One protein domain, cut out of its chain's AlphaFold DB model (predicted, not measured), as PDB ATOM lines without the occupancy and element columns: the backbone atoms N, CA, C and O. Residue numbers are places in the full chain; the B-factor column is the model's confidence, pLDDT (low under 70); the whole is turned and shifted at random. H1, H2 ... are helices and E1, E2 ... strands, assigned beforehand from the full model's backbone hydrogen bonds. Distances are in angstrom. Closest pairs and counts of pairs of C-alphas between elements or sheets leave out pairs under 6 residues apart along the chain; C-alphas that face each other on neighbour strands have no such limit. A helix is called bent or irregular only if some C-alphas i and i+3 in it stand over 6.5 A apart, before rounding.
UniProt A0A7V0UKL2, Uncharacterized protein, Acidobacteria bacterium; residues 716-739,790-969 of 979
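Overview. This is residues 716 to 739 and 790 to 969 of the 979 residues of an uncharacterized protein of Acidobacteria bacterium (UniProt A0A7V0UKL2). Two helices side by side, H4 and H6, running opposite ways, make the core; H1, H7 and H8 pack on H6 at steep or nearly perpendicular angles, H5 crosses H4, and short H2 packs on the first half of H4. Long loops and a small strand hairpin, E1 and E2, make up much of the rest, and the end of H8, residues 961 to 969, sticks out as a free arm. The printed part has 204 residues, with eight named helices and two named strands in the order H1, H2, H3, H4, H5, H6, E1, E2, H7, H8; the sheet E1 - E2 is antiparallel. The class is mostly helix, though only 99 of the 204 residues are in named elements. The whole is compact, with a radius of gyration of the C-alphas of 16.6 A, and spans 50 by 45 by 35 A.

Along the chain. H1, residues 716 to 728, begins at C-alpha 716 at (-37.317, -35.519, -41.578) and is 18.5 A long. H2, residues 731 to 734, and H3, residues 736 to 739, follow by tight links; H2 is neither bent nor irregular, but only just: C-alphas 731 and 734 are 6.1 A apart. Beyond the cut comes H4, residues 791 to 806, 22.5 A long, with C-alpha 791 at (-48.986, -23.372, -19.744). H5 is residues 834 to 840, and H6, residues 844 to 856, is 18.1 A long. E1, residues 899 to 901, and E2, residues 909 to 911, are 6.6 and 6.1 A long. H7, residues 933 to 944, is 16.1 A long, and H8, residues 946 to 969, the longest helix at 34.5 A, ends at C-alpha 969 at (-29.795, -35.868, -10.128).

Arrangement. H6 is the hub, touching four helices. It touches H4 with residues 851 to 856 alone, at a shallow tilt of 26 degrees, opposite ways; the closest C-alphas are those of Glu 792 and Ala 855, 4.6 A apart. H1 touches H6 at a steep tilt of 42 degrees, the same way, closest at the C-alphas of Val 721 and Leu 850, 5.7 A. H7 touches H6 with residues 936 to 940 alone, only just about perpendicular at 71 degrees; the C-alphas of Asp 848 and Arg 936 are closest, 6.3 A. H8 touches H6, closest at the C-alphas of Leu 853 and Glu 953, 5.8 A, and touches H1, closest at those of Ala 726 and Leu 956, 6.5 A. H5 touches H4, about perpendicular at 88 degrees, closest at the C-alphas of Thr 802 and Ala 836, 5.8 A. H2 touches H4, closest at the C-alphas of Gly 732 and His 791, 4.2 A; H3 touches no helix. E1 and E2 form a hairpin, with N 901 and O 909 at 3.0 A and N 909 and O 901 at 2.7 A, within hydrogen-bond range. In H1, H4, H5, H6, H7 and H8 every O i to N i+4 pair is within hydrogen-bond range; H2 and H3 are too short for such a pair, and their single O i to N i+3 pair is within range in H2 but not in H3.

Size, cuts and confidence. The C-alphas of Gly 818 and Arg 969, the two farthest apart, are 57.1 A from each other. Residues 740 to 789 are cut out, and C-alphas 739 and 790 are 11.9 A apart across the cut. The links H4 to H5, H6 to E1 and E2 to H7 are long, with 27, 42 and 21 residues. Outside the named strands, residues 895 to 896 pair antiparallel with residues 914 to 915. The mean pLDDT of the printed part is 87.9; residues 817 to 818, 820, 823 to 831 and 877 are under 70.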
ATOM      1  N   ASP A 716     -38.041 -36.761 -41.881       90.50
ATOM      2  CA  ASP A 716     -37.317 -35.519 -41.578       90.50
ATOM      3  C   ASP A 716     -38.241 -34.385 -41.075       90.50
ATOM      4  O   ASP A 716     -37.888 -33.761 -40.069       90.50
ATOM      5  N   PRO A 717     -39.442 -34.162 -41.661       92.56
ATOM      6  CA  PRO A 717     -40.459 -33.263 -41.105       92.56
ATOM      7  C   PRO A 717     -40.815 -33.547 -39.643       92.56
ATOM      8  O   PRO A 717     -40.813 -32.644 -38.810       92.56
ATOM      9  N   GLU A 718     -41.063 -34.807 -39.281       94.12
ATOM     10  CA  GLU A 718     -41.421 -35.171 -37.903       94.12
ATOM     11  C   GLU A 718     -40.267 -34.928 -36.933       94.12
ATOM     12  O   GLU A 718     -40.480 -34.422 -35.831       94.12
ATOM     13  N   ARG A 719     -39.031 -35.237 -37.342       94.75
ATOM     14  CA  ARG A 719     -37.830 -34.967 -36.537       94.75
ATOM     15  C   ARG A 719     -37.626 -33.470 -36.327       94.75
ATOM     16  O   ARG A 719     -37.289 -33.061 -35.215       94.75
ATOM     17  N   LYS A 720     -37.825 -32.667 -37.375       95.00
ATOM     18  CA  LYS A 720     -37.780 -31.198 -37.320       95.00
ATOM     19  C   LYS A 720     -38.829 -30.673 -36.337       95.00
ATOM     20  O   LYS A 720     -38.478 -29.957 -35.402       95.00
ATOM     21  N   VAL A 721     -40.086 -31.093 -36.490       97.38
ATOM     22  CA  VAL A 721     -41.198 -30.656 -35.634       97.38
ATOM     23  C   VAL A 721     -41.002 -31.078 -34.176       97.38
ATOM     24  O   VAL A 721     -41.204 -30.257 -33.288       97.38
ATOM     25  N   LEU A 722     -40.551 -32.306 -33.899       96.94
ATOM     26  CA  LEU A 722     -40.277 -32.770 -32.532       96.94
ATOM     27  C   LEU A 722     -39.198 -31.928 -31.837       96.94
ATOM     28  O   LEU A 722     -39.372 -31.529 -30.685       96.94
ATOM     29  N   LYS A 723     -38.092 -31.631 -32.531       96.12
ATOM     30  CA  LYS A 723     -37.003 -30.801 -31.988       96.12
ATOM     31  C   LYS A 723     -37.464 -29.380 -31.677       96.12
ATOM     32  O   LYS A 723     -37.079 -28.839 -30.640       96.12
ATOM     33  N   LEU A 724     -38.292 -28.807 -32.551       96.88
ATOM     34  CA  LEU A 724     -38.882 -27.489 -32.347       96.88
ATOM     35  C   LEU A 724     -39.912 -27.507 -31.208       96.88
ATOM     36  O   LEU A 724     -39.889 -26.628 -30.353       96.88
ATOM     37  N   ALA A 725     -40.746 -28.547 -31.118       97.88
ATOM     38  CA  ALA A 725     -41.689 -28.729 -30.016       97.88
ATOM     39  C   ALA A 725     -40.963 -28.787 -28.663       97.88
ATOM     40  O   ALA A 725     -41.355 -28.082 -27.740       97.88
ATOM     41  N   ALA A 726     -39.857 -29.528 -28.554       97.00
ATOM     42  CA  ALA A 726     -39.048 -29.570 -27.331       97.00
ATOM     43  C   ALA A 726     -38.514 -28.191 -26.909       97.00
ATOM     44  O   ALA A 726     -38.536 -27.871 -25.721       97.00
ATOM     45  N   ARG A 727     -38.114 -27.344 -27.863       95.69
ATOM     46  CA  ARG A 727     -37.637 -25.977 -27.586       95.69
ATOM     47  C   ARG A 727     -38.754 -25.023 -27.139       95.69
ATOM     48  O   ARG A 727     -38.456 -24.034 -26.476       95.69
ATOM     49  N   LEU A 728     -40.014 -25.301 -27.499       96.19
ATOM     50  CA  LEU A 728     -41.144 -24.373 -27.330       96.19
ATOM     51  C   LEU A 728     -42.243 -24.844 -26.360       96.19
ATOM     52  O   LEU A 728     -43.092 -24.033 -25.992       96.19
ATOM     53  N   HIS A 729     -42.260 -26.119 -25.952       95.38
ATOM     54  CA  HIS A 729     -43.390 -26.727 -25.228       95.38
ATOM     55  C   HIS A 729     -43.783 -25.978 -23.946       95.38
ATOM     56  O   HIS A 729     -44.968 -25.811 -23.655       95.38
ATOM     57  N   ASP A 730     -42.784 -25.444 -23.250       95.00
ATOM     58  CA  ASP A 730     -42.910 -24.818 -21.937       95.00
ATOM     59  C   ASP A 730     -42.940 -23.285 -21.973       95.00
ATOM     60  O   ASP A 730     -42.951 -22.639 -20.923       95.00
ATOM     61  N   TRP A 731     -42.985 -22.669 -23.159       95.50
ATOM     62  CA  TRP A 731     -42.940 -21.210 -23.303       95.50
ATOM     63  C   TRP A 731     -43.996 -20.488 -22.436       95.50
ATOM     64  O   TRP A 731     -43.712 -19.469 -21.800       95.50
ATOM     65  N   GLY A 732     -45.187 -21.070 -22.299       95.12
ATOM     66  CA  GLY A 732     -46.273 -20.590 -21.450       95.12
ATOM     67  C   GLY A 732     -45.965 -20.521 -19.950       95.12
ATOM     68  O   GLY A 732     -46.690 -19.834 -19.232       95.12
ATOM     69  N   LYS A 733     -44.892 -21.151 -19.445       94.12
ATOM     70  CA  LYS A 733     -44.460 -21.009 -18.038       94.12
ATOM     71  C   LYS A 733     -43.970 -19.599 -17.713       94.12
ATOM     72  O   LYS A 733     -44.012 -19.184 -16.556       94.12
ATOM     73  N   ALA A 734     -43.595 -18.818 -18.729       95.12
ATOM     74  CA  ALA A 734     -43.319 -17.392 -18.569       95.12
ATOM     75  C   ALA A 734     -44.570 -16.575 -18.188       95.12
ATOM     76  O   ALA A 734     -44.450 -15.436 -17.735       95.12
ATOM     77  N   HIS A 735     -45.776 -17.129 -18.355       95.31
ATOM     78  CA  HIS A 735     -47.022 -16.419 -18.097       95.31
ATOM     79  C   HIS A 735     -47.180 -16.049 -16.606       95.31
ATOM     80  O   HIS A 735     -46.963 -16.897 -15.731       95.31
ATOM     81  N   PRO A 736     -47.655 -14.829 -16.273       92.31
ATOM     82  CA  PRO A 736     -47.796 -14.384 -14.883       92.31
ATOM     83  C   PRO A 736     -48.632 -15.308 -13.986       92.31
ATOM     84  O   PRO A 736     -48.337 -15.432 -12.800       92.31
ATOM     85  N   ALA A 737     -49.656 -15.974 -14.533       90.81
ATOM     86  CA  ALA A 737     -50.486 -16.908 -13.766       90.81
ATOM     87  C   ALA A 737     -49.738 -18.191 -13.356       90.81
ATOM     88  O   ALA A 737     -50.034 -18.747 -12.296       90.81
ATOM     89  N   PHE A 738     -48.759 -18.642 -14.155       90.94
ATOM     90  CA  PHE A 738     -47.881 -19.759 -13.796       90.94
ATOM     91  C   PHE A 738     -46.856 -19.318 -12.752       90.94
ATOM     92  O   PHE A 738     -46.758 -19.928 -11.692       90.94
ATOM     93  N   VAL A 739     -46.172 -18.194 -12.992       90.69
ATOM     94  CA  VAL A 739     -45.178 -17.633 -12.059       90.69
ATOM     95  C   VAL A 739     -45.787 -17.370 -10.676       90.69
ATOM     96  O   VAL A 739     -45.138 -17.598  -9.659       90.69
ATOM     97  N   ARG A 790     -53.189 -23.702 -17.686       88.62
ATOM     98  CA  ARG A 790     -52.374 -24.601 -18.516       88.62
ATOM     99  C   ARG A 790     -51.368 -23.814 -19.346       88.62
ATOM    100  O   ARG A 790     -51.738 -23.022 -20.213       88.62
ATOM    101  N   HIS A 791     -50.091 -24.036 -19.061       92.75
ATOM    102  CA  HIS A 791     -48.986 -23.372 -19.744       92.75
ATOM    103  C   HIS A 791     -48.803 -23.909 -21.172       92.75
ATOM    104  O   HIS A 791     -48.465 -23.153 -22.070       92.75
ATOM    105  N   GLU A 792     -49.135 -25.171 -21.410       93.50
ATOM    106  CA  GLU A 792     -49.079 -25.878 -22.693       93.50
ATOM    107  C   GLU A 792     -49.993 -25.224 -23.737       93.50
ATOM    108  O   GLU A 792     -49.618 -25.038 -24.897       93.50
ATOM    109  N   LEU A 793     -51.194 -24.811 -23.308       95.00
ATOM    110  CA  LEU A 793     -52.118 -24.049 -24.146       95.00
ATOM    111  C   LEU A 793     -51.548 -22.664 -24.467       95.00
ATOM    112  O   LEU A 793     -51.582 -22.243 -25.621       95.00
ATOM    113  N   ALA A 794     -51.002 -21.966 -23.468       96.31
ATOM    114  CA  ALA A 794     -50.379 -20.662 -23.678       96.31
ATOM    115  C   ALA A 794     -49.191 -20.747 -24.658       96.31
ATOM    116  O   ALA A 794     -49.090 -19.905 -25.549       96.31
ATOM    117  N   SER A 795     -48.358 -21.792 -24.566       97.06
ATOM    118  CA  SER A 795     -47.277 -22.078 -25.519       97.06
ATOM    119  C   SER A 795     -47.806 -22.275 -26.944       97.06
ATOM    120  O   SER A 795     -47.317 -21.644 -27.880       97.06
ATOM    121  N   ALA A 796     -48.835 -23.111 -27.125       97.12
ATOM    122  CA  ALA A 796     -49.408 -23.392 -28.444       97.12
ATOM    123  C   ALA A 796     -50.022 -22.139 -29.098       97.12
ATOM    124  O   ALA A 796     -49.827 -21.897 -30.291       97.12
ATOM    125  N   LEU A 797     -50.720 -21.308 -28.316       96.56
ATOM    126  CA  LEU A 797     -51.277 -20.041 -28.800       96.56
ATOM    127  C   LEU A 797     -50.184 -19.013 -29.122       96.56
ATOM    128  O   LEU A 797     -50.323 -18.272 -30.093       96.56
ATOM    129  N   ALA A 798     -49.080 -18.990 -28.366       95.94
ATOM    130  CA  ALA A 798     -47.944 -18.118 -28.656       95.94
ATOM    131  C   ALA A 798     -47.270 -18.466 -29.995       95.94
ATOM    132  O   ALA A 798     -46.861 -17.565 -30.729       95.94
ATOM    133  N   ILE A 799     -47.207 -19.754 -30.356       96.12
ATOM    134  CA  ILE A 799     -46.714 -20.215 -31.666       96.12
ATOM    135  C   ILE A 799     -47.623 -19.713 -32.796       96.12
ATOM    136  O   ILE A 799     -47.128 -19.146 -33.773       96.12
ATOM    137  N   LEU A 800     -48.946 -19.865 -32.651       94.81
ATOM    138  CA  LEU A 800     -49.918 -19.373 -33.637       94.81
ATOM    139  C   LEU A 800     -49.844 -17.854 -33.816       94.81
ATOM    140  O   LEU A 800     -49.840 -17.370 -34.948       94.81
ATOM    141  N   GLU A 801     -49.743 -17.102 -32.719       93.19
ATOM    142  CA  GLU A 801     -49.626 -15.643 -32.785       93.19
ATOM    143  C   GLU A 801     -48.287 -15.210 -33.395       93.19
ATOM    144  O   GLU A 801     -48.240 -14.254 -34.167       93.19
ATOM    145  N   THR A 802     -47.199 -15.937 -33.116       92.56
ATOM    146  CA  THR A 802     -45.885 -15.677 -33.722       92.56
ATOM    147  C   THR A 802     -45.934 -15.827 -35.241       92.56
ATOM    148  O   THR A 802     -45.423 -14.960 -35.956       92.56
ATOM    149  N   LEU A 803     -46.599 -16.872 -35.746       92.88
ATOM    150  CA  LEU A 803     -46.824 -17.036 -37.181       92.88
ATOM    151  C   LEU A 803     -47.712 -15.918 -37.736       92.88
ATOM    152  O   LEU A 803     -47.343 -15.289 -38.721       92.88
ATOM    153  N   TYR A 804     -48.845 -15.622 -37.095       90.31
ATOM    154  CA  TYR A 804     -49.765 -14.570 -37.544       90.31
ATOM    155  C   TYR A 804     -49.093 -13.185 -37.613       90.31
ATOM    156  O   TYR A 804     -49.315 -12.417 -38.553       90.31
ATOM    157  N   ALA A 805     -48.226 -12.861 -36.651       88.06
ATOM    158  CA  ALA A 805     -47.468 -11.610 -36.626       88.06
ATOM    159  C   ALA A 805     -46.346 -11.548 -37.686       88.06
ATOM    160  O   ALA A 805     -45.948 -10.444 -38.080       88.06
ATOM    161  N   GLY A 806     -45.834 -12.704 -38.126       87.12
ATOM    162  CA  GLY A 806     -44.785 -12.835 -39.142       87.12
ATOM    163  C   GLY A 806     -45.318 -12.936 -40.578       87.12
ATOM    164  O   GLY A 806     -44.865 -12.190 -41.445       87.12
ATOM    165  N   ASN A 807     -46.294 -13.816 -40.823       88.81
ATOM    166  CA  ASN A 807     -46.887 -14.101 -42.132       88.81
ATOM    167  C   ASN A 807     -48.378 -14.501 -42.025       88.81
ATOM    168  O   ASN A 807     -48.729 -15.635 -41.703       88.81
ATOM    169  N   ARG A 808     -49.282 -13.573 -42.365       84.94
ATOM    170  CA  ARG A 808     -50.749 -13.778 -42.295       84.94
ATOM    171  C   ARG A 808     -51.323 -14.593 -43.452       84.94
ATOM    172  O   ARG A 808     -52.427 -15.121 -43.329       84.94
ATOM    173  N   GLU A 809     -50.570 -14.687 -44.544       86.19
ATOM    174  CA  GLU A 809     -50.936 -15.416 -45.763       86.19
ATOM    175  C   GLU A 809     -50.416 -16.860 -45.739       86.19
ATOM    176  O   GLU A 809     -50.503 -17.584 -46.730       86.19
ATOM    177  N   HIS A 810     -49.858 -17.291 -44.605       90.94
ATOM    178  CA  HIS A 810     -49.386 -18.650 -44.430       90.94
ATOM    179  C   HIS A 810     -50.519 -19.661 -44.662       90.94
ATOM    180  O   HIS A 810     -51.636 -19.487 -44.166       90.94
ATOM    181  N   SER A 811     -50.231 -20.768 -45.352       88.94
ATOM    182  CA  SER A 811     -51.243 -21.767 -45.733       88.94
ATOM    183  C   SER A 811     -51.965 -22.389 -44.534       88.94
ATOM    184  O   SER A 811     -53.110 -22.813 -44.645       88.94
ATOM    185  N   ALA A 812     -51.323 -22.418 -43.366       89.56
ATOM    186  CA  ALA A 812     -51.939 -22.892 -42.127       89.56
ATOM    187  C   ALA A 812     -53.035 -21.965 -41.572       89.56
ATOM    188  O   ALA A 812     -53.803 -22.399 -40.715       89.56
ATOM    189  N   LEU A 813     -53.080 -20.703 -42.011       89.62
ATOM    190  CA  LEU A 813     -54.047 -19.669 -41.609       89.62
ATOM    191  C   LEU A 813     -55.052 -19.352 -42.737       89.62
ATOM    192  O   LEU A 813     -55.844 -18.403 -42.634       89.62
ATOM    193  N   ALA A 814     -54.982 -20.120 -43.829       83.88
ATOM    194  CA  ALA A 814     -55.801 -19.943 -45.013       83.88
ATOM    195  C   ALA A 814     -57.264 -20.324 -44.753       83.88
ATOM    196  O   ALA A 814     -57.583 -21.157 -43.901       83.88
ATOM    197  N   TRP A 815     -58.151 -19.686 -45.511       82.00
ATOM    198  CA  TRP A 815     -59.562 -20.047 -45.595       82.00
ATOM    199  C   TRP A 815     -59.785 -20.943 -46.823       82.00
ATOM    200  O   TRP A 815     -59.017 -20.835 -47.780       82.00
ATOM    201  N   PRO A 816     -60.806 -21.820 -46.816       76.81
ATOM    202  CA  PRO A 816     -61.160 -22.615 -47.987       76.81
ATOM    203  C   PRO A 816     -61.436 -21.739 -49.215       76.81
ATOM    204  O   PRO A 816     -62.028 -20.662 -49.094       76.81
ATOM    205  N   ASP A 817     -61.051 -22.229 -50.394       68.81
ATOM    206  CA  ASP A 817     -61.238 -21.521 -51.663       68.81
ATOM    207  C   ASP A 817     -62.705 -21.100 -51.879       68.81
ATOM    208  O   ASP A 817     -63.638 -21.887 -51.700       68.81
ATOM    209  N   GLY A 818     -62.912 -19.851 -52.310       64.06
ATOM    210  CA  GLY A 818     -64.239 -19.295 -52.606       64.06
ATOM    211  C   GLY A 818     -64.971 -18.659 -51.418       64.06
ATOM    212  O   GLY A 818     -66.114 -18.232 -51.588       64.06
ATOM    213  N   LEU A 819     -64.336 -18.569 -50.243       71.44
ATOM    214  CA  LEU A 819     -64.827 -17.792 -49.104       71.44
ATOM    215  C   LEU A 819     -63.993 -16.519 -48.908       71.44
ATOM    216  O   LEU A 819     -62.769 -16.582 -48.799       71.44
ATOM    217  N   ASP A 820     -64.664 -15.370 -48.817       69.00
ATOM    218  CA  ASP A 820     -64.008 -14.094 -48.532       69.00
ATOM    219  C   ASP A 820     -63.603 -14.023 -47.053       69.00
ATOM    220  O   ASP A 820     -64.449 -14.062 -46.153       69.00
ATOM    221  N   LYS A 821     -62.298 -13.897 -46.797       70.00
ATOM    222  CA  LYS A 821     -61.762 -13.681 -45.450       70.00
ATOM    223  C   LYS A 821     -62.099 -12.248 -44.992       70.00
ATOM    224  O   LYS A 821     -61.759 -11.304 -45.706       70.00
ATOM    225  N   PRO A 822     -62.758 -12.049 -43.834       72.12
ATOM    226  CA  PRO A 822     -63.105 -10.712 -43.344       72.12
ATOM    227  C   PRO A 822     -61.864  -9.858 -43.011       72.12
ATOM    228  O   PRO A 822     -60.807 -10.397 -42.680       72.12
ATOM    229  N   GLU A 823     -61.993  -8.524 -43.077       63.47
ATOM    230  CA  GLU A 823     -60.896  -7.577 -42.800       63.47
ATOM    231  C   GLU A 823     -60.349  -7.713 -41.361       63.47
ATOM    232  O   GLU A 823     -61.097  -7.799 -40.384       63.47
ATOM    233  N   PHE A 824     -59.018  -7.736 -41.235       61.94
ATOM    234  CA  PHE A 824     -58.296  -8.064 -40.003       61.94
ATOM    235  C   PHE A 824     -58.214  -6.912 -38.986       61.94
ATOM    236  O   PHE A 824     -58.159  -5.739 -39.344       61.94
ATOM    237  N   ARG A 825     -58.004  -7.258 -37.704       58.59
ATOM    238  CA  ARG A 825     -57.270  -6.381 -36.771       58.59
ATOM    239  C   ARG A 825     -55.774  -6.480 -37.071       58.59
ATOM    240  O   ARG A 825     -55.227  -7.585 -37.094       58.59
ATOM    241  N   GLU A 826     -55.109  -5.340 -37.258       59.44
ATOM    242  CA  GLU A 826     -53.647  -5.308 -37.336       59.44
ATOM    243  C   GLU A 826     -53.040  -5.921 -36.056       59.44
ATOM    244  O   GLU A 826     -53.486  -5.590 -34.953       59.44
ATOM    245  N   PRO A 827     -52.050  -6.829 -36.162       61.25
ATOM    246  CA  PRO A 827     -51.283  -7.269 -35.010       61.25
ATOM    247  C   PRO A 827     -50.574  -6.059 -34.410       61.25
ATOM    248  O   PRO A 827     -50.111  -5.172 -35.128       61.25
ATOM    249  N   ALA A 828     -50.450  -6.043 -33.086       55.78
ATOM    250  CA  ALA A 828     -49.846  -4.922 -32.376       55.78
ATOM    251  C   ALA A 828     -48.382  -4.663 -32.797       55.78
ATOM    252  O   ALA A 828     -47.898  -3.542 -32.648       55.78
ATOM    253  N   VAL A 829     -47.679  -5.683 -33.316       59.25
ATOM    254  CA  VAL A 829     -46.281  -5.620 -33.773       59.25
ATOM    255  C   VAL A 829     -46.073  -6.599 -34.942       59.25
ATOM    256  O   VAL A 829     -46.454  -7.761 -34.839       59.25
ATOM    257  N   SER A 830     -45.446  -6.166 -36.044       62.25
ATOM    258  CA  SER A 830     -44.940  -7.086 -37.082       62.25
ATOM    259  C   SER A 830     -43.639  -7.731 -36.600       62.25
ATOM    260  O   SER A 830     -42.706  -7.026 -36.206       62.25
ATOM    261  N   MET A 831     -43.575  -9.064 -36.604       66.88
ATOM    262  CA  MET A 831     -42.465  -9.799 -35.997       66.88
ATOM    263  C   MET A 831     -41.438 -10.243 -37.053       66.88
ATOM    264  O   MET A 831     -41.528 -11.330 -37.612       66.88
ATOM    265  N   ASN A 832     -40.413  -9.420 -37.307       72.81
ATOM    266  CA  ASN A 832     -39.231  -9.846 -38.071       72.81
ATOM    267  C   ASN A 832     -38.186 -10.456 -37.121       72.81
ATOM    268  O   ASN A 832     -37.227  -9.791 -36.728       72.81
ATOM    269  N   HIS A 833     -38.410 -11.706 -36.714       82.88
ATOM    270  CA  HIS A 833     -37.621 -12.411 -35.698       82.88
ATOM    271  C   HIS A 833     -37.173 -13.800 -36.202       82.88
ATOM    272  O   HIS A 833     -37.936 -14.428 -36.937       82.88
ATOM    273  N   PRO A 834     -35.984 -14.322 -35.829       87.50
ATOM    274  CA  PRO A 834     -35.515 -15.626 -36.313       87.50
ATOM    275  C   PRO A 834     -36.480 -16.784 -36.023       87.50
ATOM    276  O   PRO A 834     -36.775 -17.549 -36.934       87.50
ATOM    277  N   LEU A 835     -37.061 -16.846 -34.816       88.81
ATOM    278  CA  LEU A 835     -38.072 -17.859 -34.473       88.81
ATOM    279  C   LEU A 835     -39.322 -17.769 -35.368       88.81
ATOM    280  O   LEU A 835     -39.876 -18.789 -35.757       88.81
ATOM    281  N   ALA A 836     -39.749 -16.557 -35.741       89.62
ATOM    282  CA  ALA A 836     -40.896 -16.384 -36.631       89.62
ATOM    283  C   ALA A 836     -40.603 -16.929 -38.038       89.62
ATOM    284  O   ALA A 836     -41.480 -17.533 -38.640       89.62
ATOM    285  N   ARG A 837     -39.363 -16.788 -38.533       91.06
ATOM    286  CA  ARG A 837     -38.933 -17.385 -39.813       91.06
ATOM    287  C   ARG A 837     -38.842 -18.907 -39.744       91.06
ATOM    288  O   ARG A 837     -39.130 -19.575 -40.726       91.06
ATOM    289  N   GLU A 838     -38.422 -19.445 -38.601       92.56
ATOM    290  CA  GLU A 838     -38.368 -20.890 -38.371       92.56
ATOM    291  C   GLU A 838     -39.776 -21.509 -38.388       92.56
ATOM    292  O   GLU A 838     -39.983 -22.533 -39.035       92.56
ATOM    293  N   ILE A 839     -40.750 -20.847 -37.748       94.56
ATOM    294  CA  ILE A 839     -42.162 -21.261 -37.744       94.56
ATOM    295  C   ILE A 839     -42.812 -21.059 -39.126       94.56
ATOM    296  O   ILE A 839     -43.548 -21.930 -39.573       94.56
ATOM    297  N   ASP A 840     -42.524 -19.955 -39.822       94.19
ATOM    298  CA  ASP A 840     -43.009 -19.674 -41.189       94.19
ATOM    299  C   ASP A 840     -42.483 -20.671 -42.236       94.19
ATOM    300  O   ASP A 840     -43.093 -20.877 -43.280       94.19
ATOM    301  N   ALA A 841     -41.355 -21.327 -41.956       94.94
ATOM    302  CA  ALA A 841     -40.797 -22.372 -42.810       94.94
ATOM    303  C   ALA A 841     -41.454 -23.752 -42.608       94.94
ATOM    304  O   ALA A 841     -40.967 -24.737 -43.178       94.94
ATOM    305  N   LEU A 842     -42.472 -23.867 -41.751       96.19
ATOM    306  CA  LEU A 842     -43.270 -25.081 -41.588       96.19
ATOM    307  C   LEU A 842     -44.439 -25.060 -42.563       96.19
ATOM    308  O   LEU A 842     -45.090 -24.035 -42.702       96.19
ATOM    309  N   ASP A 843     -44.784 -26.183 -43.185       93.56
ATOM    310  CA  ASP A 843     -46.064 -26.247 -43.892       93.56
ATOM    311  C   ASP A 843     -47.263 -26.278 -42.914       93.56
ATOM    312  O   ASP A 843     -47.123 -26.292 -41.686       93.56
ATOM    313  N   ALA A 844     -48.489 -26.267 -43.448       91.88
ATOM    314  CA  ALA A 844     -49.688 -26.264 -42.610       91.88
ATOM    315  C   ALA A 844     -49.795 -27.496 -41.696       91.88
ATOM    316  O   ALA A 844     -50.291 -27.405 -40.571       91.88
ATOM    317  N   ASP A 845     -49.350 -28.648 -42.183       92.19
ATOM    318  CA  ASP A 845     -49.457 -29.928 -41.501       92.19
ATOM    319  C   ASP A 845     -48.368 -30.092 -40.436       92.19
ATOM    320  O   ASP A 845     -48.654 -30.588 -39.345       92.19
ATOM    321  N   GLU A 846     -47.157 -29.619 -40.726       96.06
ATOM    322  CA  GLU A 846     -46.061 -29.484 -39.769       96.06
ATOM    323  C   GLU A 846     -46.429 -28.522 -38.628       96.06
ATOM    324  O   GLU A 846     -46.171 -28.833 -37.463       96.06
ATOM    325  N   LEU A 847     -47.082 -27.390 -38.931       96.56
ATOM    326  CA  LEU A 847     -47.546 -26.449 -37.908       96.56
ATOM    327  C   LEU A 847     -48.626 -27.063 -37.010       96.56
ATOM    328  O   LEU A 847     -48.531 -26.953 -35.786       96.56
ATOM    329  N   ASP A 848     -49.640 -27.711 -37.592       95.69
ATOM    330  CA  ASP A 848     -50.710 -28.345 -36.811       95.69
ATOM    331  C   ASP A 848     -50.163 -29.466 -35.915       95.69
ATOM    332  O   ASP A 848     -50.607 -29.617 -34.774       95.69
ATOM    333  N   LEU A 849     -49.155 -30.209 -36.387       97.31
ATOM    334  CA  LEU A 849     -48.439 -31.182 -35.566       97.31
ATOM    335  C   LEU A 849     -47.656 -30.508 -34.428       97.31
ATOM    336  O   LEU A 849     -47.736 -30.972 -33.290       97.31
ATOM    337  N   LEU A 850     -46.935 -29.416 -34.702       98.19
ATOM    338  CA  LEU A 850     -46.168 -28.674 -33.696       98.19
ATOM    339  C   LEU A 850     -47.062 -28.184 -32.552       98.19
ATOM    340  O   LEU A 850     -46.795 -28.485 -31.388       98.19
ATOM    341  N   ILE A 851     -48.135 -27.455 -32.872       97.19
ATOM    342  CA  ILE A 851     -49.034 -26.889 -31.853       97.19
ATOM    343  C   ILE A 851     -49.772 -27.988 -31.085       97.19
ATOM    344  O   ILE A 851     -50.011 -27.838 -29.888       97.19
ATOM    345  N   TYR A 852     -50.089 -29.108 -31.744       97.12
ATOM    346  CA  TYR A 852     -50.687 -30.267 -31.092       97.12
ATOM    347  C   TYR A 852     -49.729 -30.889 -30.073       97.12
ATOM    348  O   TYR A 852     -50.117 -31.077 -28.924       97.12
ATOM    349  N   LEU A 853     -48.482 -31.181 -30.463       97.50
ATOM    350  CA  LEU A 853     -47.491 -31.794 -29.570       97.50
ATOM    351  C   LEU A 853     -47.198 -30.897 -28.364       97.50
ATOM    352  O   LEU A 853     -47.151 -31.380 -27.234       97.50
ATOM    353  N   VAL A 854     -47.076 -29.588 -28.599       96.88
ATOM    354  CA  VAL A 854     -46.898 -28.589 -27.540       96.88
ATOM    355  C   VAL A 854     -48.106 -28.538 -26.606       96.88
ATOM    356  O   VAL A 854     -47.911 -28.532 -25.400       96.88
ATOM    357  N   ALA A 855     -49.346 -28.564 -27.098       94.06
ATOM    358  CA  ALA A 855     -50.519 -28.532 -26.219       94.06
ATOM    359  C   ALA A 855     -50.765 -29.859 -25.470       94.06
ATOM    360  O   ALA A 855     -51.257 -29.855 -24.340       94.06
ATOM    361  N   ALA A 856     -50.436 -30.994 -26.094       91.69
ATOM    362  CA  ALA A 856     -50.804 -32.324 -25.615       91.69
ATOM    363  C   ALA A 856     -49.780 -32.983 -24.683       91.69
ATOM    364  O   ALA A 856     -50.103 -34.020 -24.106       91.69
ATOM    365  N   HIS A 857     -48.584 -32.419 -24.484       86.31
ATOM    366  CA  HIS A 857     -47.508 -33.111 -23.758       86.31
ATOM    367  C   HIS A 857     -47.818 -33.432 -22.276       86.31
ATOM    368  O   HIS A 857     -47.295 -34.407 -21.748       86.31
ATOM    369  N   HIS A 858     -48.741 -32.732 -21.611       80.19
ATOM    370  CA  HIS A 858     -49.262 -33.137 -20.289       80.19
ATOM    371  C   HIS A 858     -50.633 -33.850 -20.349       80.19
ATOM    372  O   HIS A 858     -51.207 -34.243 -19.332       80.19
ATOM    373  N   GLY A 859     -51.188 -34.045 -21.547       75.44
ATOM    374  CA  GLY A 859     -52.407 -34.819 -21.799       75.44
ATOM    375  C   GLY A 859     -53.720 -34.148 -21.380       75.44
ATOM    376  O   GLY A 859     -54.764 -34.804 -21.395       75.44
ATOM    377  N   LYS A 860     -53.694 -32.863 -20.995       75.81
ATOM    378  CA  LYS A 860     -54.877 -32.108 -20.532       75.81
ATOM    379  C   LYS A 860     -55.568 -31.298 -21.643       75.81
ATOM    380  O   LYS A 860     -56.767 -31.031 -21.531       75.81
ATOM    381  N   VAL A 861     -54.847 -30.931 -22.706       85.56
ATOM    382  CA  VAL A 861     -55.380 -30.282 -23.918       85.56
ATOM    383  C   VAL A 861     -55.033 -31.160 -25.117       85.56
ATOM    384  O   VAL A 861     -53.866 -31.392 -25.389       85.56
ATOM    385  N   ARG A 862     -56.042 -31.698 -25.815       87.94
ATOM    386  CA  ARG A 862     -55.828 -32.568 -26.986       87.94
ATOM    387  C   ARG A 862     -56.818 -32.257 -28.103       87.94
ATOM    388  O   ARG A 862     -56.590 -31.331 -28.864       87.94
ATOM    389  N   MET A 863     -57.933 -32.985 -28.186       89.31
ATOM    390  CA  MET A 863     -58.881 -32.868 -29.308       89.31
ATOM    391  C   MET A 863     -59.857 -31.695 -29.173       89.31
ATOM    392  O   MET A 863     -60.454 -31.253 -30.152       89.31
ATOM    393  N   SER A 864     -60.055 -31.191 -27.954       85.19
ATOM    394  CA  SER A 864     -60.974 -30.088 -27.693       85.19
ATOM    395  C   SER A 864     -60.324 -28.998 -26.853       85.19
ATOM    396  O   SER A 864     -59.592 -29.271 -25.900       85.19
ATOM    397  N   LEU A 865     -60.636 -27.755 -27.216       88.06
ATOM    398  CA  LEU A 865     -60.300 -26.554 -26.469       88.06
ATOM    399  C   LEU A 865     -61.610 -25.963 -25.941       88.06
ATOM    400  O   LEU A 865     -62.445 -25.510 -26.718       88.06
ATOM    401  N   ARG A 866     -61.826 -26.046 -24.626       81.75
ATOM    402  CA  ARG A 866     -63.036 -25.555 -23.954       81.75
ATOM    403  C   ARG A 866     -62.726 -25.104 -22.533       81.75
ATOM    404  O   ARG A 866     -61.747 -25.575 -21.944       81.75
ATOM    405  N   SER A 867     -63.588 -24.253 -21.987       82.12
ATOM    406  CA  SER A 867     -63.589 -23.898 -20.568       82.12
ATOM    407  C   SER A 867     -63.797 -25.145 -19.700       82.12
ATOM    408  O   SER A 867     -64.441 -26.121 -20.099       82.12
ATOM    409  N   SER A 868     -63.191 -25.129 -18.525       75.19
ATOM    410  CA  SER A 868     -63.250 -26.164 -17.500       75.19
ATOM    411  C   SER A 868     -64.069 -25.688 -16.299       75.19
ATOM    412  O   SER A 868     -64.245 -24.483 -16.146       75.19
ATOM    413  N   PRO A 869     -64.530 -26.588 -15.411       74.44
ATOM    414  CA  PRO A 869     -65.237 -26.174 -14.195       74.44
ATOM    415  C   PRO A 869     -64.460 -25.168 -13.327       74.44
ATOM    416  O   PRO A 869     -65.075 -24.363 -12.634       74.44
ATOM    417  N   ASP A 870     -63.124 -25.184 -13.387       75.12
ATOM    418  CA  ASP A 870     -62.263 -24.221 -12.691       75.12
ATOM    419  C   ASP A 870     -62.301 -22.817 -13.309       75.12
ATOM    420  O   ASP A 870     -62.088 -21.827 -12.610       75.12
ATOM    421  N   ASP A 871     -62.609 -22.716 -14.606       80.00
ATOM    422  CA  ASP A 871     -62.779 -21.438 -15.303       80.00
ATOM    423  C   ASP A 871     -64.088 -20.735 -14.896       80.00
ATOM    424  O   ASP A 871     -64.166 -19.510 -14.962       80.00
ATOM    425  N   ASP A 872     -65.082 -21.488 -14.408       77.94
ATOM    426  CA  ASP A 872     -66.382 -20.966 -13.957       77.94
ATOM    427  C   ASP A 872     -66.372 -20.492 -12.485       77.94
ATOM    428  O   ASP A 872     -67.390 -20.023 -11.958       77.94
ATOM    429  N   LEU A 873     -65.238 -20.617 -11.783       76.12
ATOM    430  CA  LEU A 873     -65.123 -20.213 -10.380       76.12
ATOM    431  C   LEU A 873     -65.211 -18.687 -10.228       76.12
ATOM    432  O   LEU A 873     -64.457 -17.920 -10.821       76.12
ATOM    433  N   THR A 874     -66.112 -18.239  -9.353       76.50
ATOM    434  CA  THR A 874     -66.348 -16.808  -9.063       76.50
ATOM    435  C   THR A 874     -65.751 -16.358  -7.725       76.50
ATOM    436  O   THR A 874     -65.702 -15.162  -7.421       76.50
ATOM    437  N   ASP A 875     -65.272 -17.303  -6.917       72.19
ATOM    438  CA  ASP A 875     -64.663 -17.111  -5.600       72.19
ATOM    439  C   ASP A 875     -63.123 -17.145  -5.638       72.19
ATOM    440  O   ASP A 875     -62.461 -17.482  -4.651       72.19
ATOM    441  N   VAL A 876     -62.546 -16.715  -6.761       75.94
ATOM    442  CA  VAL A 876     -61.097 -16.594  -6.981       75.94
ATOM    443  C   VAL A 876     -60.636 -15.123  -6.957       75.94
ATOM    444  O   VAL A 876     -61.450 -14.220  -7.163       75.94
ATOM    445  N   PRO A 877     -59.348 -14.837  -6.679       68.56
ATOM    446  CA  PRO A 877     -58.802 -13.473  -6.665       68.56
ATOM    447  C   PRO A 877     -58.821 -12.768  -8.027       68.56
ATOM    448  O   PRO A 877     -59.003 -11.555  -8.078       68.56
ATOM    449  N   ASP A 878     -58.631 -13.527  -9.108       77.75
ATOM    450  CA  ASP A 878     -58.554 -13.046 -10.489       77.75
ATOM    451  C   ASP A 878     -59.689 -13.686 -11.303       77.75
ATOM    452  O   ASP A 878     -59.501 -14.726 -11.930       77.75
ATOM    453  N   VAL A 879     -60.895 -13.109 -11.236       80.94
ATOM    454  CA  VAL A 879     -62.075 -13.568 -11.998       80.94
ATOM    455  C   VAL A 879     -61.972 -13.077 -13.442       80.94
ATOM    456  O   VAL A 879     -61.548 -11.947 -13.682       80.94
ATOM    457  N   CYS A 880     -62.370 -13.902 -14.414       83.94
ATOM    458  CA  CYS A 880     -62.331 -13.488 -15.812       83.94
ATOM    459  C   CYS A 880     -63.310 -12.346 -16.102       83.94
ATOM    460  O   CYS A 880     -64.474 -12.426 -15.698       83.94
ATOM    461  N   PRO A 881     -62.866 -11.299 -16.820       85.62
ATOM    462  CA  PRO A 881     -63.764 -10.282 -17.340       85.62
ATOM    463  C   PRO A 881     -64.851 -10.899 -18.227       85.62
ATOM    464  O   PRO A 881     -64.586 -11.813 -19.005       85.62
ATOM    465  N   THR A 882     -66.079 -10.390 -18.118       84.06
ATOM    466  CA  THR A 882     -67.247 -10.913 -18.852       84.06
ATOM    467  C   THR A 882     -67.164 -10.720 -20.367       84.06
ATOM    468  O   THR A 882     -67.922 -11.338 -21.106       84.06
ATOM    469  N   ASP A 883     -66.290  -9.828 -20.824       86.50
ATOM    470  CA  ASP A 883     -66.026  -9.499 -22.225       86.50
ATOM    471  C   ASP A 883     -64.873 -10.312 -22.839       86.50
ATOM    472  O   ASP A 883     -64.589 -10.156 -24.025       86.50
ATOM    473  N   LYS A 884     -64.221 -11.187 -22.062       87.88
ATOM    474  CA  LYS A 884     -63.101 -12.020 -22.516       87.88
ATOM    475  C   LYS A 884     -63.460 -13.500 -22.507       87.88
ATOM    476  O   LYS A 884     -64.105 -13.982 -21.576       87.88
ATOM    477  N   ARG A 885     -62.987 -14.245 -23.514       90.31
ATOM    478  CA  ARG A 885     -63.056 -15.713 -23.490       90.31
ATOM    479  C   ARG A 885     -61.999 -16.254 -22.527       90.31
ATOM    480  O   ARG A 885     -60.940 -15.649 -22.355       90.31
ATOM    481  N   GLN A 886     -62.287 -17.413 -21.937       90.56
ATOM    482  CA  GLN A 886     -61.363 -18.161 -21.092       90.56
ATOM    483  C   GLN A 886     -61.436 -19.653 -21.407       90.56
ATOM    484  O   GLN A 886     -62.523 -20.228 -21.499       90.56
ATOM    485  N   ALA A 887     -60.276 -20.296 -21.495       89.81
ATOM    486  CA  ALA A 887     -60.161 -21.745 -21.524       89.81
ATOM    487  C   ALA A 887     -58.912 -22.180 -20.760       89.81
ATOM    488  O   ALA A 887     -57.808 -21.730 -21.065       89.81
ATOM    489  N   ARG A 888     -59.079 -23.085 -19.789       87.31
ATOM    490  CA  ARG A 888     -57.970 -23.680 -19.026       87.31
ATOM    491  C   ARG A 888     -57.057 -22.612 -18.404       87.31
ATOM    492  O   ARG A 888     -55.836 -22.650 -18.547       87.31
ATOM    493  N   GLY A 889     -57.668 -21.602 -17.790       88.44
ATOM    494  CA  GLY A 889     -57.025 -20.449 -17.154       88.44
ATOM    495  C   GLY A 889     -56.376 -19.424 -18.096       88.44
ATOM    496  O   GLY A 889     -55.978 -18.359 -17.615       88.44
ATOM    497  N   VAL A 890     -56.274 -19.700 -19.400       93.00
ATOM    498  CA  VAL A 890     -55.806 -18.750 -20.426       93.00
ATOM    499  C   VAL A 890     -56.984 -17.900 -20.894       93.00
ATOM    500  O   VAL A 890     -58.104 -18.405 -20.977       93.00
ATOM    501  N   ARG A 891     -56.754 -16.616 -21.178       93.00
ATOM    502  CA  ARG A 891     -57.769 -15.637 -21.593       93.00
ATOM    503  C   ARG A 891     -57.337 -14.879 -22.844       93.00
ATOM    504  O   ARG A 891     -56.148 -14.791 -23.143       93.00
ATOM    505  N   ASP A 892     -58.298 -14.284 -23.545       91.81
ATOM    506  CA  ASP A 892     -57.977 -13.333 -24.615       91.81
ATOM    507  C   ASP A 892     -57.166 -12.134 -24.099       91.81
ATOM    508  O   ASP A 892     -57.423 -11.579 -23.022       91.81
ATOM    509  N   ASP A 893     -56.197 -11.717 -24.913       91.06
ATOM    510  CA  ASP A 893     -55.235 -10.649 -24.646       91.06
ATOM    511  C   ASP A 893     -54.387 -10.867 -23.381       91.06
ATOM    512  O   ASP A 893     -53.826  -9.909 -22.841       91.06
ATOM    513  N   ASP A 894     -54.294 -12.103 -22.875       93.56
ATOM    514  CA  ASP A 894     -53.247 -12.445 -21.914       93.56
ATOM    515  C   ASP A 894     -51.879 -12.165 -22.551       93.56
ATOM    516  O   ASP A 894     -51.627 -12.519 -23.704       93.56
ATOM    517  N   GLU A 895     -50.982 -11.526 -21.802       93.19
ATOM    518  CA  GLU A 895     -49.638 -11.210 -22.280       93.19
ATOM    519  C   GLU A 895     -48.654 -12.282 -21.799       93.19
ATOM    520  O   GLU A 895     -48.456 -12.480 -20.596       93.19
ATOM    521  N   LEU A 896     -48.005 -12.952 -22.750       94.06
ATOM    522  CA  LEU A 896     -46.818 -13.752 -22.495       94.06
ATOM    523  C   LEU A 896     -45.597 -12.818 -22.576       94.06
ATOM    524  O   LEU A 896     -45.362 -12.222 -23.631       94.06
ATOM    525  N   PRO A 897     -44.850 -12.616 -21.476       93.81
ATOM    526  CA  PRO A 897     -43.776 -11.633 -21.438       93.81
ATOM    527  C   PRO A 897     -42.596 -12.051 -22.318       93.81
ATOM    528  O   PRO A 897     -42.424 -13.225 -22.641       93.81
ATOM    529  N   ALA A 898     -41.752 -11.076 -22.670       92.19
ATOM    530  CA  ALA A 898     -40.498 -11.359 -23.357       92.19
ATOM    531  C   ALA A 898     -39.601 -12.242 -22.474       92.19
ATOM    532  O   ALA A 898     -39.448 -11.985 -21.277       92.19
ATOM    533  N   CYS A 899     -39.005 -13.269 -23.067       93.19
ATOM    534  CA  CYS A 899     -38.135 -14.215 -22.377       93.19
ATOM    535  C   CYS A 899     -37.053 -14.750 -23.322       93.19
ATOM    536  O   CYS A 899     -37.009 -14.404 -24.501       93.19
ATOM    537  N   GLU A 900     -36.159 -15.579 -22.795       93.25
ATOM    538  CA  GLU A 900     -35.141 -16.272 -23.580       93.25
ATOM    539  C   GLU A 900     -35.559 -17.737 -23.763       93.25
ATOM    540  O   GLU A 900     -35.933 -18.399 -22.794       93.25
ATOM    541  N   LEU A 901     -35.505 -18.233 -24.999       93.31
ATOM    542  CA  LEU A 901     -35.713 -19.641 -25.356       93.31
ATOM    543  C   LEU A 901     -34.453 -20.177 -26.045       93.31
ATOM    544  O   LEU A 901     -33.687 -19.382 -26.578       93.31
ATOM    545  N   PRO A 902     -34.192 -21.491 -26.069       93.06
ATOM    546  CA  PRO A 902     -33.047 -22.027 -26.798       93.06
ATOM    547  C   PRO A 902     -33.224 -21.895 -28.321       93.06
ATOM    548  O   PRO A 902     -34.309 -22.125 -28.866       93.06
ATOM    549  N   ASP A 903     -32.140 -21.567 -29.019       87.88
ATOM    550  CA  ASP A 903     -31.989 -21.799 -30.458       87.88
ATOM    551  C   ASP A 903     -31.468 -23.228 -30.723       87.88
ATOM    552  O   ASP A 903     -31.307 -24.016 -29.788       87.88
ATOM    553  N   ASP A 904     -31.223 -23.585 -31.986       78.75
ATOM    554  CA  ASP A 904     -30.710 -24.918 -32.351       78.75
ATOM    555  C   ASP A 904     -29.316 -25.219 -31.772       78.75
ATOM    556  O   ASP A 904     -28.971 -26.382 -31.571       78.75
ATOM    557  N   GLU A 905     -28.516 -24.185 -31.490       80.38
ATOM    558  CA  GLU A 905     -27.177 -24.320 -30.901       80.38
ATOM    559  C   GLU A 905     -27.192 -24.267 -29.360       80.38
ATOM    560  O   GLU A 905     -26.167 -24.512 -28.722       80.38
ATOM    561  N   GLY A 906     -28.343 -23.971 -28.745       77.44
ATOM    562  CA  GLY A 906     -28.497 -23.832 -27.294       77.44
ATOM    563  C   GLY A 906     -27.934 -22.533 -26.706       77.44
ATOM    564  O   GLY A 906     -27.833 -22.415 -25.486       77.44
ATOM    565  N   THR A 907     -27.570 -21.555 -27.540       80.25
ATOM    566  CA  THR A 907     -26.972 -20.276 -27.121       80.25
ATOM    567  C   THR A 907     -28.000 -19.267 -26.605       80.25
ATOM    568  O   THR A 907     -27.644 -18.397 -25.809       80.25
ATOM    569  N   GLY A 908     -29.272 -19.449 -26.979       83.81
ATOM    570  CA  GLY A 908     -30.414 -18.675 -26.491       83.81
ATOM    571  C   GLY A 908     -30.831 -17.533 -27.424       83.81
ATOM    572  O   GLY A 908     -30.009 -16.794 -27.961       83.81
ATOM    573  N   ILE A 909     -32.140 -17.364 -27.610       89.88
ATOM    574  CA  ILE A 909     -32.760 -16.315 -28.417       89.88
ATOM    575  C   ILE A 909     -33.806 -15.553 -27.598       89.88
ATOM    576  O   ILE A 909     -34.686 -16.142 -26.969       89.88
ATOM    577  N   ALA A 910     -33.714 -14.221 -27.609       89.69
ATOM    578  CA  ALA A 910     -34.653 -13.344 -26.917       89.69
ATOM    579  C   ALA A 910     -35.949 -13.203 -27.721       89.69
ATOM    580  O   ALA A 910     -35.981 -12.511 -28.737       89.69
ATOM    581  N   VAL A 911     -37.023 -13.825 -27.247       90.44
ATOM    582  CA  VAL A 911     -38.331 -13.792 -27.898       90.44
ATOM    583  C   VAL A 911     -39.144 -12.616 -27.347       90.44
ATOM    584  O   VAL A 911     -39.189 -12.420 -26.127       90.44
ATOM    585  N   PRO A 912     -39.765 -11.786 -28.207       88.44
ATOM    586  CA  PRO A 912     -40.546 -10.643 -27.754       88.44
ATOM    587  C   PRO A 912     -41.818 -11.084 -27.026       88.44
ATOM    588  O   PRO A 912     -42.247 -12.232 -27.108       88.44
ATOM    589  N   LYS A 913     -42.452 -10.133 -26.337       91.75
ATOM    590  CA  LYS A 913     -43.758 -10.359 -25.719       91.75
ATOM    591  C   LYS A 913     -44.842 -10.654 -26.764       91.75
ATOM    592  O   LYS A 913     -44.818 -10.073 -27.851       91.75
ATOM    593  N   VAL A 914     -45.806 -11.499 -26.407       91.50
ATOM    594  CA  VAL A 914     -46.878 -11.984 -27.294       91.50
ATOM    595  C   VAL A 914     -48.235 -11.837 -26.606       91.50
ATOM    596  O   VAL A 914     -48.369 -12.180 -25.435       91.50
ATOM    597  N   ALA A 915     -49.244 -11.332 -27.320       93.12
ATOM    598  CA  ALA A 915     -50.623 -11.265 -26.832       93.12
ATOM    599  C   ALA A 915     -51.406 -12.490 -27.324       93.12
ATOM    600  O   ALA A 915     -51.549 -12.691 -28.527       93.12
ATOM    601  N   LEU A 916     -51.893 -13.315 -26.402       94.69
ATOM    602  CA  LEU A 916     -52.565 -14.574 -26.717       94.69
ATOM    603  C   LEU A 916     -54.014 -14.335 -27.165       94.69
ATOM    604  O   LEU A 916     -54.690 -13.421 -26.692       94.69
ATOM    605  N   SER A 917     -54.514 -15.191 -28.058       92.75
ATOM    606  CA  SER A 917     -55.899 -15.150 -28.539       92.75
ATOM    607  C   SER A 917     -56.510 -16.546 -28.545       92.75
ATOM    608  O   SER A 917     -55.911 -17.489 -29.062       92.75
ATOM    609  N   LEU A 918     -57.722 -16.658 -28.006       93.38
ATOM    610  CA  LEU A 918     -58.516 -17.886 -27.953       93.38
ATOM    611  C   LEU A 918     -59.423 -18.075 -29.172       93.38
ATOM    612  O   LEU A 918     -60.299 -18.933 -29.149       93.38
ATOM    613  N   ASP A 919     -59.191 -17.349 -30.262       90.94
ATOM    614  CA  ASP A 919     -59.882 -17.556 -31.539       90.94
ATOM    615  C   ASP A 919     -59.999 -19.034 -31.987       90.94
ATOM    616  O   ASP A 919     -61.069 -19.403 -32.471       90.94
ATOM    617  N   PRO A 920     -58.997 -19.926 -31.792       91.56
ATOM    618  CA  PRO A 920     -59.124 -21.338 -32.168       91.56
ATOM    619  C   PRO A 920     -60.166 -22.118 -31.350       91.56
ATOM    620  O   PRO A 920     -60.492 -23.248 -31.709       91.56
ATOM    621  N   MET A 921     -60.660 -21.566 -30.239       90.50
ATOM    622  CA  MET A 921     -61.704 -22.178 -29.412       90.50
ATOM    623  C   MET A 921     -63.065 -22.190 -30.122       90.50
ATOM    624  O   MET A 921     -63.885 -23.071 -29.858       90.50
ATOM    625  N   GLU A 922     -63.321 -21.224 -31.005       86.44
ATOM    626  CA  GLU A 922     -64.595 -21.113 -31.710       86.44
ATOM    627  C   GLU A 922     -64.719 -22.162 -32.814       86.44
ATOM    628  O   GLU A 922     -63.758 -22.487 -33.508       86.44
ATOM    629  N   LEU A 923     -65.924 -22.710 -32.979       83.00
ATOM    630  CA  LEU A 923     -66.208 -23.636 -34.069       83.00
ATOM    631  C   LEU A 923     -66.284 -22.877 -35.396       83.00
ATOM    632  O   LEU A 923     -66.958 -21.855 -35.494       83.00
ATOM    633  N   GLY A 924     -65.669 -23.443 -36.433       82.19
ATOM    634  CA  GLY A 924     -65.640 -22.864 -37.775       82.19
ATOM    635  C   GLY A 924     -64.337 -22.123 -38.068       82.19
ATOM    636  O   GLY A 924     -63.281 -22.477 -37.546       82.19
ATOM    637  N   LEU A 925     -64.419 -21.125 -38.952       83.31
ATOM    638  CA  LEU A 925     -63.267 -20.376 -39.441       83.31
ATOM    639  C   LEU A 925     -63.115 -19.062 -38.667       83.31
ATOM    640  O   LEU A 925     -63.946 -18.160 -38.778       83.31
ATOM    641  N   SER A 926     -62.027 -18.944 -37.911       85.38
ATOM    642  CA  SER A 926     -61.595 -17.690 -37.303       85.38
ATOM    643  C   SER A 926     -61.023 -16.744 -38.374       85.38
ATOM    644  O   SER A 926     -60.227 -17.162 -39.225       85.38
ATOM    645  N   PRO A 927     -61.343 -15.440 -38.310       77.75
ATOM    646  CA  PRO A 927     -60.682 -14.413 -39.116       77.75
ATOM    647  C   PRO A 927     -59.160 -14.380 -38.930       77.75
ATOM    648  O   PRO A 927     -58.424 -14.132 -39.884       77.75
ATOM    649  N   ARG A 928     -58.677 -14.642 -37.709       85.38
ATOM    650  CA  ARG A 928     -57.255 -14.591 -37.362       85.38
ATOM    651  C   ARG A 928     -56.529 -15.853 -37.803       85.38
ATOM    652  O   ARG A 928     -55.539 -15.769 -38.527       85.38
ATOM    653  N   TYR A 929     -57.039 -17.012 -37.391       89.06
ATOM    654  CA  TYR A 929     -56.324 -18.276 -37.544       89.06
ATOM    655  C   TYR A 929     -56.911 -19.215 -38.597       89.06
ATOM    656  O   TYR A 929     -56.328 -20.258 -38.830       89.06
ATOM    657  N   GLY A 930     -58.026 -18.916 -39.262       88.00
ATOM    658  CA  GLY A 930     -58.669 -19.893 -40.148       88.00
ATOM    659  C   GLY A 930     -59.274 -21.040 -39.336       88.00
ATOM    660  O   GLY A 930     -60.075 -20.788 -38.444       88.00
ATOM    661  N   ALA A 931     -58.904 -22.290 -39.617       89.44
ATOM    662  CA  ALA A 931     -59.507 -23.467 -38.980       89.44
ATOM    663  C   ALA A 931     -59.475 -23.440 -37.436       89.44
ATOM    664  O   ALA A 931     -58.457 -23.101 -36.817       89.44
ATOM    665  N   SER A 932     -60.583 -23.869 -36.824       92.25
ATOM    666  CA  SER A 932     -60.709 -24.079 -35.374       92.25
ATOM    667  C   SER A 932     -59.735 -25.137 -34.840       92.25
ATOM    668  O   SER A 932     -59.264 -26.007 -35.575       92.25
ATOM    669  N   TRP A 933     -59.494 -25.140 -33.525       93.50
ATOM    670  CA  TRP A 933     -58.671 -26.153 -32.853       93.50
ATOM    671  C   TRP A 933     -59.164 -27.576 -33.132       93.50
ATOM    672  O   TRP A 933     -58.379 -28.480 -33.431       93.50
ATOM    673  N   ARG A 934     -60.484 -27.784 -33.061       91.69
ATOM    674  CA  ARG A 934     -61.081 -29.103 -33.281       91.69
ATOM    675  C   ARG A 934     -60.916 -29.568 -34.724       91.69
ATOM    676  O   ARG A 934     -60.629 -30.736 -34.944       91.69
ATOM    677  N   GLU A 935     -61.073 -28.673 -35.691       91.38
ATOM    678  CA  GLU A 935     -60.879 -28.998 -37.106       91.38
ATOM    679  C   GLU A 935     -59.420 -29.360 -37.406       91.38
ATOM    680  O   GLU A 935     -59.162 -30.410 -37.992       91.38
ATOM    681  N   ARG A 936     -58.464 -28.562 -36.911       92.62
ATOM    682  CA  ARG A 936     -57.020 -28.834 -37.034       92.62
ATOM    683  C   ARG A 936     -56.643 -30.196 -36.469       92.62
ATOM    684  O   ARG A 936     -56.047 -31.020 -37.158       92.62
ATOM    685  N   THR A 937     -57.023 -30.454 -35.220       93.75
ATOM    686  CA  THR A 937     -56.658 -31.698 -34.526       93.75
ATOM    687  C   THR A 937     -57.374 -32.921 -35.097       93.75
ATOM    688  O   THR A 937     -56.763 -33.984 -35.192       93.75
ATOM    689  N   GLN A 938     -58.624 -32.784 -35.554       92.88
ATOM    690  CA  GLN A 938     -59.341 -33.858 -36.246       92.88
ATOM    691  C   GLN A 938     -58.690 -34.198 -37.593       92.88
ATOM    692  O   GLN A 938     -58.446 -35.371 -37.869       92.88
ATOM    693  N   LEU A 939     -58.359 -33.197 -38.416       92.25
ATOM    694  CA  LEU A 939     -57.673 -33.415 -39.694       92.25
ATOM    695  C   LEU A 939     -56.274 -34.004 -39.491       92.25
ATOM    696  O   LEU A 939     -55.859 -34.878 -40.253       92.25
ATOM    697  N   LEU A 940     -55.559 -33.566 -38.452       94.38
ATOM    698  CA  LEU A 940     -54.277 -34.149 -38.067       94.38
ATOM    699  C   LEU A 940     -54.436 -35.632 -37.705       94.38
ATOM    700  O   LEU A 940     -53.704 -36.467 -38.235       94.38
ATOM    701  N   LEU A 941     -55.425 -35.977 -36.873       95.06
ATOM    702  CA  LEU A 941     -55.720 -37.358 -36.490       95.06
ATOM    703  C   LEU A 941     -56.104 -38.228 -37.700       95.06
ATOM    704  O   LEU A 941     -55.624 -39.352 -37.817       95.06
ATOM    705  N   GLU A 942     -56.920 -37.712 -38.620       94.31
ATOM    706  CA  GLU A 942     -57.343 -38.423 -39.836       94.31
ATOM    707  C   GLU A 942     -56.214 -38.609 -40.862       94.31
ATOM    708  O   GLU A 942     -56.290 -39.515 -41.689       94.31
ATOM    709  N   ARG A 943     -55.161 -37.783 -40.823       93.06
ATOM    710  CA  ARG A 943     -54.001 -37.875 -41.732       93.06
ATOM    711  C   ARG A 943     -52.852 -38.701 -41.157       93.06
ATOM    712  O   ARG A 943     -52.283 -39.555 -41.839       93.06
ATOM    713  N   VAL A 944     -52.498 -38.427 -39.904       92.62
ATOM    714  CA  VAL A 944     -51.371 -39.059 -39.202       92.62
ATOM    715  C   VAL A 944     -51.784 -40.413 -38.621       92.62
ATOM    716  O   VAL A 944     -50.996 -41.356 -38.637       92.62
ATOM    717  N   GLY A 945     -53.031 -40.531 -38.167       94.56
ATOM    718  CA  GLY A 945     -53.562 -41.710 -37.494       94.56
ATOM    719  C   GLY A 945     -53.284 -41.712 -35.983       94.56
ATOM    720  O   GLY A 945     -52.287 -41.146 -35.524       94.56
ATOM    721  N   PRO A 946     -54.139 -42.382 -35.186       95.31
ATOM    722  CA  PRO A 946     -54.067 -42.353 -33.723       95.31
ATOM    723  C   PRO A 946     -52.751 -42.917 -33.178       95.31
ATOM    724  O   PRO A 946     -52.169 -42.346 -32.259       95.31
ATOM    725  N   PHE A 947     -52.241 -44.014 -33.746       95.12
ATOM    726  CA  PHE A 947     -51.024 -44.655 -33.239       95.12
ATOM    727  C   PHE A 947     -49.774 -43.798 -33.450       95.12
ATOM    728  O   PHE A 947     -48.998 -43.607 -32.515       95.12
ATOM    729  N   ARG A 948     -49.591 -43.260 -34.664       93.31
ATOM    730  CA  ARG A 948     -48.420 -42.447 -35.009       93.31
ATOM    731  C   ARG A 948     -48.431 -41.123 -34.248       93.31
ATOM    732  O   ARG A 948     -47.404 -40.738 -33.701       93.31
ATOM    733  N   LEU A 949     -49.594 -40.481 -34.123       94.69
ATOM    734  CA  LEU A 949     -49.723 -39.226 -33.382       94.69
ATOM    735  C   LEU A 949     -49.419 -39.403 -31.883       94.69
ATOM    736  O   LEU A 949     -48.651 -38.629 -31.318       94.69
ATOM    737  N   ALA A 950     -49.937 -40.468 -31.258       94.94
ATOM    738  CA  ALA A 950     -49.609 -40.803 -29.870       94.94
ATOM    739  C   ALA A 950     -48.136 -41.195 -29.672       94.94
ATOM    740  O   ALA A 950     -47.562 -40.907 -28.626       94.94
ATOM    741  N   TYR A 951     -47.509 -41.845 -30.657       94.44
ATOM    742  CA  TYR A 951     -46.082 -42.167 -30.602       94.44
ATOM    743  C   TYR A 951     -45.208 -40.903 -30.617       94.44
ATOM    744  O   TYR A 951     -44.258 -40.809 -29.846       94.44
ATOM    745  N   LEU A 952     -45.555 -39.897 -31.426       94.81
ATOM    746  CA  LEU A 952     -44.860 -38.604 -31.418       94.81
ATOM    747  C   LEU A 952     -45.056 -37.862 -30.083       94.81
ATOM    748  O   LEU A 952     -44.085 -37.340 -29.534       94.81
ATOM    749  N   GLU A 953     -46.276 -37.879 -29.523       94.12
ATOM    750  CA  GLU A 953     -46.554 -37.346 -28.174       94.12
ATOM    751  C   GLU A 953     -45.670 -38.044 -27.122       94.12
ATOM    752  O   GLU A 953     -45.036 -37.386 -26.297       94.12
ATOM    753  N   ALA A 954     -45.565 -39.375 -27.189       93.12
ATOM    754  CA  ALA A 954     -44.760 -40.183 -26.278       93.12
ATOM    755  C   ALA A 954     -43.268 -39.809 -26.284       93.12
ATOM    756  O   ALA A 954     -42.654 -39.739 -25.220       93.12
ATOM    757  N   LEU A 955     -42.679 -39.552 -27.456       94.06
ATOM    758  CA  LEU A 955     -41.260 -39.195 -27.568       94.06
ATOM    759  C   LEU A 955     -40.949 -37.843 -26.917       94.06
ATOM    760  O   LEU A 955     -39.970 -37.738 -26.176       94.06
ATOM    761  N   LEU A 956     -41.788 -36.828 -27.154       95.06
ATOM    762  CA  LEU A 956     -41.624 -35.508 -26.539       95.06
ATOM    763  C   LEU A 956     -41.713 -35.601 -25.010       95.06
ATOM    764  O   LEU A 956     -40.861 -35.064 -24.304       95.06
ATOM    765  N   ARG A 957     -42.696 -36.353 -24.505       92.31
ATOM    766  CA  ARG A 957     -42.905 -36.557 -23.065       92.31
ATOM    767  C   ARG A 957     -41.779 -37.323 -22.392       92.31
ATOM    768  O   ARG A 957     -41.364 -36.956 -21.297       92.31
ATOM    769  N   ALA A 958     -41.265 -38.366 -23.044       90.81
ATOM    770  CA  ALA A 958     -40.091 -39.082 -22.559       90.81
ATOM    771  C   ALA A 958     -38.881 -38.139 -22.435       90.81
ATOM    772  O   ALA A 958     -38.153 -38.216 -21.447       90.81
ATOM    773  N   GLY A 959     -38.697 -37.230 -23.403       93.12
ATOM    774  CA  GLY A 959     -37.660 -36.197 -23.375       93.12
ATOM    775  C   GLY A 959     -37.795 -35.237 -22.190       93.12
ATOM    776  O   GLY A 959     -36.829 -35.069 -21.446       93.12
ATOM    777  N   ASP A 960     -38.986 -34.667 -21.985       91.94
ATOM    778  CA  ASP A 960     -39.274 -33.736 -20.879       91.94
ATOM    779  C   ASP A 960     -39.035 -34.387 -19.509       91.94
ATOM    780  O   ASP A 960     -38.244 -33.905 -18.694       91.94
ATOM    781  N   TRP A 961     -39.616 -35.566 -19.283       87.94
ATOM    782  CA  TRP A 961     -39.515 -36.233 -17.984       87.94
ATOM    783  C   TRP A 961     -38.079 -36.647 -17.661       87.94
ATOM    784  O   TRP A 961     -37.636 -36.522 -16.519       87.94
ATOM    785  N   ARG A 962     -37.323 -37.122 -18.658       88.44
ATOM    786  CA  ARG A 962     -35.913 -37.491 -18.465       88.44
ATOM    787  C   ARG A 962     -35.023 -36.284 -18.210       88.44
ATOM    788  O   ARG A 962     -34.083 -36.410 -17.428       88.44
ATOM    789  N   ALA A 963     -35.311 -35.138 -18.825       90.75
ATOM    790  CA  ALA A 963     -34.617 -33.893 -18.513       90.75
ATOM    791  C   ALA A 963     -34.851 -33.488 -17.050       90.75
ATOM    792  O   ALA A 963     -33.876 -33.305 -16.324       90.75
ATOM    793  N   SER A 964     -36.107 -33.489 -16.579       86.94
ATOM    794  CA  SER A 964     -36.437 -33.230 -15.164       86.94
ATOM    795  C   SER A 964     -35.692 -34.166 -14.198       86.94
ATOM    796  O   SER A 964     -35.115 -33.713 -13.211       86.94
ATOM    797  N   ILE A 965     -35.662 -35.476 -14.480       84.56
ATOM    798  CA  ILE A 965     -34.973 -36.465 -13.627       84.56
ATOM    799  C   ILE A 965     -33.463 -36.188 -13.559       84.56
ATOM    800  O   ILE A 965     -32.852 -36.259 -12.489       84.56
ATOM    801  N   GLU A 966     -32.841 -35.874 -14.695       85.50
ATOM    802  CA  GLU A 966     -31.408 -35.580 -14.759       85.50
ATOM    803  C   GLU A 966     -31.069 -34.246 -14.079       85.50
ATOM    804  O   GLU A 966     -30.053 -34.128 -13.387       85.50
ATOM    805  N   GLU A 967     -31.933 -33.241 -14.205       86.06
ATOM    806  CA  GLU A 967     -31.816 -31.978 -13.480       86.06
ATOM    807  C   GLU A 967     -31.797 -32.197 -11.962       86.06
ATOM    808  O   GLU A 967     -30.917 -31.652 -11.280       86.06
ATOM    809  N   ASP A 968     -32.708 -33.029 -11.456       81.56
ATOM    810  CA  ASP A 968     -32.779 -33.448 -10.055       81.56
ATOM    811  C   ASP A 968     -31.511 -34.172  -9.597       81.56
ATOM    812  O   ASP A 968     -30.926 -33.856  -8.554       81.56
ATOM    813  N   ARG A 969     -31.025 -35.115 -10.409       82.00
ATOM    814  CA  ARG A 969     -29.795 -35.868 -10.128       82.00
ATOM    815  C   ARG A 969     -28.578 -34.951 -10.027       82.00
ATOM    816  O   ARG A 969     -27.772 -35.085  -9.102       82.00
TER     817      ARG A 969